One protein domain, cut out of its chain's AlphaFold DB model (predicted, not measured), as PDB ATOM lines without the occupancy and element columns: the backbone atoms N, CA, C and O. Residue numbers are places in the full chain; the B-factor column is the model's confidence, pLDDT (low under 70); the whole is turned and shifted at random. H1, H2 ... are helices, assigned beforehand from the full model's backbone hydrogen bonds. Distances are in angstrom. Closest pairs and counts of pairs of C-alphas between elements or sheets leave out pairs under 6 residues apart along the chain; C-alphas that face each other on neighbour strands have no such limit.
ATOM      1  N   SER A 133     -27.661 -47.233 -10.853       80.25
ATOM      2  CA  SER A 133     -29.024 -47.783 -10.763       80.25
ATOM      3  C   SER A 133     -29.860 -47.537 -12.027       80.25
ATOM      4  O   SER A 133     -30.664 -48.377 -12.431       80.25
ATOM      5  N   ILE A 134     -29.649 -46.397 -12.687       84.75
ATOM      6  CA  ILE A 134     -30.316 -46.055 -13.948       84.75
ATOM      7  C   ILE A 134     -29.774 -46.927 -15.084       84.75
ATOM      8  O   ILE A 134     -30.543 -47.441 -15.891       84.75
ATOM      9  N   GLU A 135     -28.459 -47.138 -15.141       87.31
ATOM     10  CA  GLU A 135     -27.831 -48.009 -16.137       87.31
ATOM     11  C   GLU A 135     -28.236 -49.477 -15.966       87.31
ATOM     12  O   GLU A 135     -28.492 -50.143 -16.968       87.31
ATOM     13  N   SER A 136     -28.364 -49.971 -14.729       88.12
ATOM     14  CA  SER A 136     -28.887 -51.319 -14.479       88.12
ATOM     15  C   SER A 136     -30.332 -51.468 -14.919       88.12
ATOM     16  O   SER A 136     -30.666 -52.470 -15.539       88.12
ATOM     17  N   TRP A 137     -31.165 -50.451 -14.686       88.56
ATOM     18  CA  TRP A 137     -32.542 -50.454 -15.175       88.56
ATOM     19  C   TRP A 137     -32.615 -50.482 -16.711       88.56
ATOM     20  O   TRP A 137     -33.456 -51.173 -17.283       88.56
ATOM     21  N   ILE A 138     -31.729 -49.755 -17.404       89.56
ATOM     22  CA  ILE A 138     -31.676 -49.758 -18.877       89.56
ATOM     23  C   ILE A 138     -31.243 -51.126 -19.411       89.56
ATOM     24  O   ILE A 138     -31.830 -51.603 -20.381       89.56
ATOM     25  N   GLU A 139     -30.232 -51.747 -18.801       91.56
ATOM     26  CA  GLU A 139     -29.759 -53.084 -19.176       91.56
ATOM     27  C   GLU A 139     -30.839 -54.148 -18.953       91.56
ATOM     28  O   GLU A 139     -31.061 -54.987 -19.823       91.56
ATOM     29  N   GLU A 140     -31.529 -54.111 -17.815       91.75
ATOM     30  CA  GLU A 140     -32.644 -55.014 -17.521       91.75
ATOM     31  C   GLU A 140     -33.753 -54.863 -18.568       91.75
ATOM     32  O   GLU A 140     -34.177 -55.845 -19.167       91.75
ATOM     33  N   LYS A 141     -34.120 -53.624 -18.921       90.62
ATOM     34  CA  LYS A 141     -35.080 -53.350 -20.005       90.62
ATOM     35  C   LYS A 141     -34.608 -53.827 -21.379       90.62
ATOM     36  O   LYS A 141     -35.443 -54.190 -22.207       90.62
ATOM     37  N   ALA A 142     -33.303 -53.813 -21.638       91.31
ATOM     38  CA  ALA A 142     -32.738 -54.351 -22.871       91.31
ATOM     39  C   ALA A 142     -32.904 -55.876 -22.926       91.31
ATOM     40  O   ALA A 142     -33.377 -56.399 -23.935       91.31
ATOM     41  N   LYS A 143     -32.579 -56.569 -21.825       92.38
ATOM     42  CA  LYS A 143     -32.749 -58.024 -21.681       92.38
ATOM     43  C   LYS A 143     -34.214 -58.432 -21.798       92.38
ATOM     44  O   LYS A 143     -34.513 -59.314 -22.596       92.38
ATOM     45  N   ASP A 144     -35.113 -57.727 -21.111       91.31
ATOM     46  CA  ASP A 144     -36.563 -57.932 -21.211       91.31
ATOM     47  C   ASP A 144     -37.036 -57.859 -22.668       91.31
ATOM     48  O   ASP A 144     -37.796 -58.709 -23.122       91.31
ATOM     49  N   ARG A 145     -36.585 -56.846 -23.423       91.12
ATOM     50  CA  ARG A 145     -36.977 -56.676 -24.828       91.12
ATOM     51  C   ARG A 145     -36.454 -57.819 -25.697       91.12
ATOM     52  O   ARG A 145     -37.208 -58.349 -26.504       91.12
ATOM     53  N   ILE A 146     -35.175 -58.162 -25.563       91.06
ATOM     54  CA  ILE A 146     -34.545 -59.253 -26.322       91.06
ATOM     55  C   ILE A 146     -35.292 -60.564 -26.069       91.06
ATOM     56  O   ILE A 146     -35.650 -61.249 -27.021       91.06
ATOM     57  N   GLN A 147     -35.599 -60.857 -24.805       90.69
ATOM     58  CA  GLN A 147     -36.355 -62.042 -24.418       90.69
ATOM     59  C   GLN A 147     -37.793 -62.011 -24.953       90.69
ATOM     60  O   GLN A 147     -38.274 -63.021 -25.457       90.69
ATOM     61  N   TYR A 148     -38.473 -60.862 -24.879       90.31
ATOM     62  CA  TYR A 148     -39.853 -60.704 -25.346       90.31
ATOM     63  C   TYR A 148     -40.001 -60.923 -26.858       90.31
ATOM     64  O   TYR A 148     -40.945 -61.575 -27.289       90.31
ATOM     65  N   TYR A 149     -39.064 -60.403 -27.656       89.38
ATOM     66  CA  TYR A 149     -39.059 -60.566 -29.114       89.38
ATOM     67  C   TYR A 149     -38.260 -61.786 -29.596       89.38
ATOM     68  O   TYR A 149     -38.134 -61.966 -30.803       89.38
ATOM     69  N   GLN A 150     -37.712 -62.597 -28.680       89.56
ATOM     70  CA  GLN A 150     -36.864 -63.758 -28.989       89.56
ATOM     71  C   GLN A 150     -35.730 -63.423 -29.975       89.56
ATOM     72  O   GLN A 150     -35.460 -64.158 -30.921       89.56
ATOM     73  N   LEU A 151     -35.081 -62.276 -29.767       88.62
ATOM     74  CA  LEU A 151     -33.973 -61.835 -30.610       88.62
ATOM     75  C   LEU A 151     -32.713 -62.635 -30.274       88.62
ATOM     76  O   LEU A 151     -32.375 -62.779 -29.101       88.62
ATOM     77  N   ASP A 152     -31.964 -63.047 -31.295       85.94
ATOM     78  CA  ASP A 152     -30.655 -63.703 -31.145       85.94
ATOM     79  C   ASP A 152     -29.516 -62.687 -30.890       85.94
ATOM     80  O   ASP A 152     -28.395 -62.799 -31.380       85.94
ATOM     81  N   GLU A 153     -29.820 -61.613 -30.154       86.69
ATOM     82  CA  GLU A 153     -28.867 -60.566 -29.783       86.69
ATOM     83  C   GLU A 153     -28.554 -60.658 -28.286       86.69
ATOM     84  O   GLU A 153     -29.458 -60.732 -27.458       86.69
ATOM     85  N   VAL A 154     -27.281 -60.546 -27.896       87.19
ATOM     86  CA  VAL A 154     -26.893 -60.407 -26.483       87.19
ATOM     87  C   VAL A 154     -26.473 -58.970 -26.204       87.19
ATOM     88  O   VAL A 154     -25.511 -58.457 -26.776       87.19
ATOM     89  N   PHE A 155     -27.169 -58.307 -25.278       89.00
ATOM     90  CA  PHE A 155     -26.788 -56.965 -24.851       89.00
ATOM     91  C   PHE A 155     -25.597 -57.012 -23.884       89.00
ATOM     92  O   PHE A 155     -25.732 -57.407 -22.723       89.00
ATOM     93  N   VAL A 156     -24.431 -56.564 -24.357       89.25
ATOM     94  CA  VAL A 156     -23.215 -56.415 -23.545       89.25
ATOM     95  C   VAL A 156     -23.136 -55.000 -22.977       89.25
ATOM     96  O   VAL A 156     -23.234 -54.009 -23.702       89.25
ATOM     97  N   PHE A 157     -22.937 -54.894 -21.661       89.94
ATOM     98  CA  PHE A 157     -22.830 -53.600 -20.994       89.94
ATOM     99  C   PHE A 157     -21.473 -52.925 -21.293       89.94
ATOM    100  O   PHE A 157     -20.434 -53.519 -20.997       89.94
ATOM    101  N   PRO A 158     -21.453 -51.688 -21.832       88.88
ATOM    102  CA  PRO A 158     -20.240 -51.103 -22.408       88.88
ATOM    103  C   PRO A 158     -19.218 -50.601 -21.383       88.88
ATOM    104  O   PRO A 158     -18.034 -50.573 -21.695       88.88
ATOM    105  N   TYR A 159     -19.638 -50.206 -20.178       87.31
ATOM    106  CA  TYR A 159     -18.739 -49.588 -19.185       87.31
ATOM    107  C   TYR A 159     -18.130 -50.584 -18.190       87.31
ATOM    108  O   TYR A 159     -17.325 -50.201 -17.344       87.31
ATOM    109  N   ASP A 160     -18.507 -51.862 -18.263       87.94
ATOM    110  CA  ASP A 160     -17.875 -52.891 -17.440       87.94
ATOM    111  C   ASP A 160     -16.574 -53.346 -18.110       87.94
ATOM    112  O   ASP A 160     -16.600 -54.039 -19.127       87.94
ATOM    113  N   LEU A 161     -15.428 -52.972 -17.531       85.69
ATOM    114  CA  LEU A 161     -14.100 -53.283 -18.074       85.69
ATOM    115  C   LEU A 161     -13.697 -54.764 -17.922       85.69
ATOM    116  O   LEU A 161     -12.539 -55.123 -18.148       85.69
ATOM    117  N   GLY A 162     -14.613 -55.627 -17.476       83.75
ATOM    118  CA  GLY A 162     -14.427 -57.075 -17.343       83.75
ATOM    119  C   GLY A 162     -13.706 -57.507 -16.064       83.75
ATOM    120  O   GLY A 162     -13.869 -58.642 -15.626       83.75
ATOM    121  N   SER A 163     -12.960 -56.609 -15.415       86.81
ATOM    122  CA  SER A 163     -12.369 -56.842 -14.095       86.81
ATOM    123  C   SER A 163     -12.906 -55.845 -13.077       86.81
ATOM    124  O   SER A 163     -12.775 -54.629 -13.241       86.81
ATOM    125  N   LYS A 164     -13.428 -56.370 -11.963       87.94
ATOM    126  CA  LYS A 164     -13.918 -55.564 -10.833       87.94
ATOM    127  C   LYS A 164     -12.852 -54.606 -10.291       87.94
ATOM    128  O   LYS A 164     -13.195 -53.527  -9.821       87.94
ATOM    129  N   TRP A 165     -11.572 -54.975 -10.385       87.38
ATOM    130  CA  TRP A 165     -10.466 -54.128  -9.939       87.38
ATOM    131  C   TRP A 165     -10.249 -52.919 -10.855       87.38
ATOM    132  O   TRP A 165     -10.041 -51.808 -10.371       87.38
ATOM    133  N   LYS A 166     -10.362 -53.108 -12.179       86.88
ATOM    134  CA  LYS A 166     -10.288 -52.003 -13.151       86.88
ATOM    135  C   LYS A 166     -11.430 -51.007 -12.926       86.88
ATOM    136  O   LYS A 166     -11.189 -49.807 -12.908       86.88
ATOM    137  N   ASN A 167     -12.637 -51.509 -12.666       86.62
ATOM    138  CA  ASN A 167     -13.805 -50.691 -12.323       86.62
ATOM    139  C   ASN A 167     -13.605 -49.921 -11.003       86.62
ATOM    140  O   ASN A 167     -13.916 -48.738 -10.913       86.62
ATOM    141  N   PHE A 168     -13.041 -50.576  -9.984       85.25
ATOM    142  CA  PHE A 168     -12.774 -49.953  -8.688       85.25
ATOM    143  C   PHE A 168     -11.754 -48.809  -8.784       85.25
ATOM    144  O   PHE A 168     -11.970 -47.743  -8.204       85.25
ATOM    145  N   LYS A 169     -10.677 -49.003  -9.558       85.00
ATOM    146  CA  LYS A 169      -9.602 -48.014  -9.738       85.00
ATOM    147  C   LYS A 169     -10.082 -46.705 -10.381       85.00
ATOM    148  O   LYS A 169      -9.543 -45.655 -10.053       85.00
ATOM    149  N   GLN A 170     -11.134 -46.747 -11.206       82.25
ATOM    150  CA  GLN A 170     -11.731 -45.532 -11.779       82.25
ATOM    151  C   GLN A 170     -12.299 -44.594 -10.709       82.25
ATOM    152  O   GLN A 170     -12.324 -43.379 -10.883       82.25
ATOM    153  N   VAL A 171     -12.790 -45.152  -9.602       80.38
ATOM    154  CA  VAL A 171     -13.468 -44.389  -8.549       80.38
ATOM    155  C   VAL A 171     -12.507 -44.055  -7.412       80.38
ATOM    156  O   VAL A 171     -12.519 -42.932  -6.907       80.38
ATOM    157  N   PHE A 172     -11.668 -45.018  -7.021       79.62
ATOM    158  CA  PHE A 172     -10.692 -44.875  -5.946       79.62
ATOM    159  C   PHE A 172      -9.278 -44.762  -6.503       79.62
ATOM    160  O   PHE A 172      -8.615 -45.754  -6.805       79.62
ATOM    161  N   THR A 173      -8.807 -43.523  -6.582       79.94
ATOM    162  CA  THR A 173      -7.423 -43.177  -6.900       79.94
ATOM    163  C   THR A 173      -6.724 -42.640  -5.651       79.94
ATOM    164  O   THR A 173      -7.360 -42.121  -4.731       79.94
ATOM    165  N   TRP A 174      -5.393 -42.719  -5.626       74.56
ATOM    166  CA  TRP A 174      -4.583 -42.173  -4.530       74.56
ATOM    167  C   TRP A 174      -4.724 -40.654  -4.355       74.56
ATOM    168  O   TRP A 174      -4.528 -40.145  -3.258       74.56
ATOM    169  N   SER A 175      -5.108 -39.925  -5.408       76.50
ATOM    170  CA  SER A 175      -5.366 -38.482  -5.350       76.50
ATOM    171  C   SER A 175      -6.732 -38.127  -4.747       76.50
ATOM    172  O   SER A 175      -7.024 -36.949  -4.549       76.50
ATOM    173  N   GLY A 176      -7.599 -39.116  -4.488       70.56
ATOM    174  CA  GLY A 176      -8.978 -38.889  -4.045       70.56
ATOM    175  C   GLY A 176      -9.881 -38.276  -5.124       70.56
ATOM    176  O   GLY A 176     -10.993 -37.837  -4.820       70.56
ATOM    177  N   VAL A 177      -9.419 -38.237  -6.379       74.38
ATOM    178  CA  VAL A 177     -10.165 -37.719  -7.532       74.38
ATOM    179  C   VAL A 177     -10.425 -38.865  -8.510       74.38
ATOM    180  O   VAL A 177      -9.462 -39.464  -8.987       74.38
ATOM    181  N   PRO A 178     -11.693 -39.179  -8.830       77.81
ATOM    182  CA  PRO A 178     -12.013 -40.248  -9.771       77.81
ATOM    183  C   PRO A 178     -11.352 -39.993 -11.132       77.81
ATOM    184  O   PRO A 178     -11.196 -38.844 -11.549       77.81
ATOM    185  N   GLU A 179     -10.968 -41.069 -11.804       76.75
ATOM    186  CA  GLU A 179     -10.351 -41.045 -13.126       76.75
ATOM    187  C   GLU A 179     -11.390 -40.647 -14.189       76.75
ATOM    188  O   GLU A 179     -12.501 -41.180 -14.210       76.75
ATOM    189  N   GLY A 180     -11.033 -39.701 -15.063       76.25
ATOM    190  CA  GLY A 180     -11.885 -39.217 -16.154       76.25
ATOM    191  C   GLY A 180     -12.398 -37.781 -15.985       76.25
ATOM    192  O   GLY A 180     -12.402 -37.192 -14.902       76.25
ATOM    193  N   ASP A 181     -12.841 -37.200 -17.095       76.19
ATOM    194  CA  ASP A 181     -13.366 -35.831 -17.195       76.19
ATOM    195  C   ASP A 181     -14.883 -35.742 -16.928       76.19
ATOM    196  O   ASP A 181     -15.445 -34.655 -16.749       76.19
ATOM    197  N   GLY A 182     -15.550 -36.894 -16.831       75.12
ATOM    198  CA  GLY A 182     -16.993 -37.007 -16.651       75.12
ATOM    199  C   GLY A 182     -17.806 -36.905 -17.942       75.12
ATOM    200  O   GLY A 182     -19.038 -36.895 -17.874       75.12
ATOM    201  N   LEU A 183     -17.144 -36.797 -19.093       75.88
ATOM    202  CA  LEU A 183     -17.755 -36.751 -20.419       75.88
ATOM    203  C   LEU A 183     -17.487 -38.055 -21.161       75.88
ATOM    204  O   LEU A 183     -18.425 -38.661 -21.686       75.88
ATOM    205  N   GLU A 184     -16.238 -38.507 -21.134       80.00
ATOM    206  CA  GLU A 184     -15.792 -39.729 -21.781       80.00
ATOM    207  C   GLU A 184     -15.417 -40.780 -20.739       80.00
ATOM    208  O   GLU A 184     -14.790 -40.507 -19.715       80.00
ATOM    209  N   TRP A 185     -15.846 -42.011 -21.001       83.25
ATOM    210  CA  TRP A 185     -15.623 -43.151 -20.124       83.25
ATOM    211  C   TRP A 185     -14.936 -44.256 -20.913       83.25
ATOM    212  O   TRP A 185     -15.324 -44.499 -22.060       83.25
ATOM    213  N   PRO A 186     -13.965 -44.963 -20.315       86.38
ATOM    214  CA  PRO A 186     -13.370 -46.117 -20.962       86.38
ATOM    215  C   PRO A 186     -14.445 -47.182 -21.185       86.38
ATOM    216  O   PRO A 186     -15.266 -47.475 -20.308       86.38
ATOM    217  N   ILE A 187     -14.432 -47.756 -22.381       88.69
ATOM    218  CA  ILE A 187     -15.378 -48.776 -22.816       88.69
ATOM    219  C   ILE A 187     -14.694 -50.136 -22.894       88.69
ATOM    220  O   ILE A 187     -13.486 -50.240 -23.107       88.69
ATOM    221  N   ARG A 188     -15.488 -51.190 -22.733       88.75
ATOM    222  CA  ARG A 188     -15.064 -52.563 -22.984       88.75
ATOM    223  C   ARG A 188     -14.713 -52.751 -24.462       88.75
ATOM    224  O   ARG A 188     -15.380 -52.204 -25.340       88.75
ATOM    225  N   GLU A 189     -13.703 -53.572 -24.728       86.06
ATOM    226  CA  GLU A 189     -13.316 -53.970 -26.083       86.06
ATOM    227  C   GLU A 189     -14.516 -54.539 -26.862       86.06
ATOM    228  O   GLU A 189     -15.329 -55.293 -26.320       86.06
ATOM    229  N   GLY A 190     -14.659 -54.128 -28.125       83.69
ATOM    230  CA  GLY A 190     -15.779 -54.515 -28.990       83.69
ATOM    231  C   GLY A 190     -17.090 -53.747 -28.759       83.69
ATOM    232  O   GLY A 190     -18.063 -53.989 -29.471       83.69
ATOM    233  N   CYS A 191     -17.149 -52.812 -27.803       86.06
ATOM    234  CA  CYS A 191     -18.321 -51.959 -27.591       86.06
ATOM    235  C   CYS A 191     -18.176 -50.594 -28.277       86.06
ATOM    236  O   CYS A 191     -17.087 -50.043 -28.390       86.06
ATOM    237  N   HIS A 192     -19.302 -50.014 -28.695       87.19
ATOM    238  CA  HIS A 192     -19.355 -48.649 -29.209       87.19
ATOM    239  C   HIS A 192     -19.606 -47.650 -28.057       87.19
ATOM    240  O   HIS A 192     -20.435 -47.947 -27.188       87.19
ATOM    241  N   PRO A 193     -19.013 -46.435 -28.057       83.94
ATOM    242  CA  PRO A 193     -19.270 -45.411 -27.030       83.94
ATOM    243  C   PRO A 193     -20.766 -45.128 -26.802       83.94
ATOM    244  O   PRO A 193     -21.251 -45.048 -25.678       83.94
ATOM    245  N   TYR A 194     -21.534 -45.059 -27.891       85.88
ATOM    246  CA  TYR A 194     -22.985 -44.834 -27.862       85.88
ATOM    247  C   TYR A 194     -23.852 -46.101 -27.764       85.88
ATOM    248  O   TYR A 194     -25.049 -46.019 -28.045       85.88
ATOM    249  N   SER A 195     -23.318 -47.268 -27.381       87.31
ATOM    250  CA  SER A 195     -24.119 -48.504 -27.270       87.31
ATOM    251  C   SER A 195     -25.353 -48.328 -26.377       87.31
ATOM    252  O   SER A 195     -26.458 -48.696 -26.774       87.31
ATOM    253  N   LEU A 196     -25.203 -47.678 -25.215       87.88
ATOM    254  CA  LEU A 196     -26.322 -47.417 -24.300       87.88
ATOM    255  C   LEU A 196     -27.354 -46.454 -24.911       87.88
ATOM    256  O   LEU A 196     -28.558 -46.644 -24.764       87.88
ATOM    257  N   THR A 197     -26.899 -45.430 -25.635       88.44
ATOM    258  CA  THR A 197     -27.783 -44.457 -26.292       88.44
ATOM    259  C   THR A 197     -28.555 -45.092 -27.447       88.44
ATOM    260  O   THR A 197     -29.759 -44.866 -27.577       88.44
ATOM    261  N   ARG A 198     -27.895 -45.921 -28.265       89.69
ATOM    262  CA  ARG A 198     -28.536 -46.698 -29.338       89.69
ATOM    263  C   ARG A 198     -29.614 -47.616 -28.770       89.69
ATOM    264  O   ARG A 198     -30.727 -47.660 -29.287       89.69
ATOM    265  N   GLU A 199     -29.310 -48.276 -27.660       90.12
ATOM    266  CA  GLU A 199     -30.245 -49.134 -26.942       90.12
ATOM    267  C   GLU A 199     -31.461 -48.353 -26.406       90.12
ATOM    268  O   GLU A 199     -32.609 -48.739 -26.628       90.12
ATOM    269  N   GLN A 200     -31.247 -47.181 -25.805       89.75
ATOM    270  CA  GLN A 200     -32.340 -46.297 -25.383       89.75
ATOM    271  C   GLN A 200     -33.206 -45.805 -26.554       89.75
ATOM    272  O   GLN A 200     -34.406 -45.586 -26.376       89.75
ATOM    273  N   LEU A 201     -32.632 -45.600 -27.745       90.44
ATOM    274  CA  LEU A 201     -33.400 -45.253 -28.944       90.44
ATOM    275  C   LEU A 201     -34.288 -46.417 -29.391       90.44
ATOM    276  O   LEU A 201     -35.470 -46.178 -29.641       90.44
ATOM    277  N   LYS A 202     -33.772 -47.658 -29.390       89.94
ATOM    278  CA  LYS A 202     -34.577 -48.872 -29.637       89.94
ATOM    279  C   LYS A 202     -35.753 -48.952 -28.652       89.94
ATOM    280  O   LYS A 202     -36.901 -49.082 -29.068       89.94
ATOM    281  N   GLN A 203     -35.500 -48.763 -27.353       89.38
ATOM    282  CA  GLN A 203     -36.543 -48.769 -26.311       89.38
ATOM    283  C   GLN A 203     -37.583 -47.650 -26.499       89.38
ATOM    284  O   GLN A 203     -38.776 -47.849 -26.267       89.38
ATOM    285  N   LYS A 204     -37.158 -46.457 -26.931       88.44
ATOM    286  CA  LYS A 204     -38.072 -45.344 -27.232       88.44
ATOM    287  C   LYS A 204     -38.912 -45.608 -28.477       88.44
ATOM    288  O   LYS A 204     -40.069 -45.201 -28.483       88.44
ATOM    289  N   ALA A 205     -38.345 -46.228 -29.509       88.31
ATOM    290  CA  ALA A 205     -39.071 -46.595 -30.720       88.31
ATOM    291  C   ALA A 205     -40.154 -47.629 -30.402       88.31
ATOM    292  O   ALA A 205     -41.323 -47.383 -30.681       88.31
ATOM    293  N   ASP A 206     -39.795 -48.694 -29.688       87.75
ATOM    294  CA  ASP A 206     -40.745 -49.702 -29.215       87.75
ATOM    295  C   ASP A 206     -41.864 -49.081 -28.350       87.75
ATOM    296  O   ASP A 206     -43.054 -49.284 -28.590       87.75
TER     297      ASP A 206
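This is residues 133 to 206 of the 309 residues of the protein "palmitoyltransferase ZDHHC6 isoform X2" of Mesocricetus auratus (UniProt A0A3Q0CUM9). Two helices, H1 and H3, cross at one end of a loose rod, and a short helix, H2, sits toward the other end, joined to them by two long loops; residues 172 to 177 stick out beyond H2. The printed part has 74 residues with three named helices, in the order H1, H2, H3, and no named strand. It is all helix by class, though helices hold 36 of the 74 residues. The whole is loose, with a radius of gyration of the C-alphas of 14.5 A and spans of 46 by 22 by 22 A.

H1, residues 133 to 148, touches H3, residues 195 to 206, with its residues 138 to 142 alone. Their closest C-alphas, of Ala 142 and Glu 199, are 7.1 A apart. They run the same way at a steep tilt of 56 degrees. H2, residues 164 to 171, is apart from both. Every O i to N i+4 pair is within hydrogen-bond range in H1 and H3, against 2 of 4 in H2.

H1 is 22.3 A long from C-alpha 133 at (-29.024, -47.783, -10.763). H3 is 16.8 A long and ends with C-alpha 206 at (-40.745, -49.702, -29.215). H2 measures 11.4 A.

The printed part has no cut. Both links are long, with 15 and 23 residues. No printed residue is under pLDDT 70.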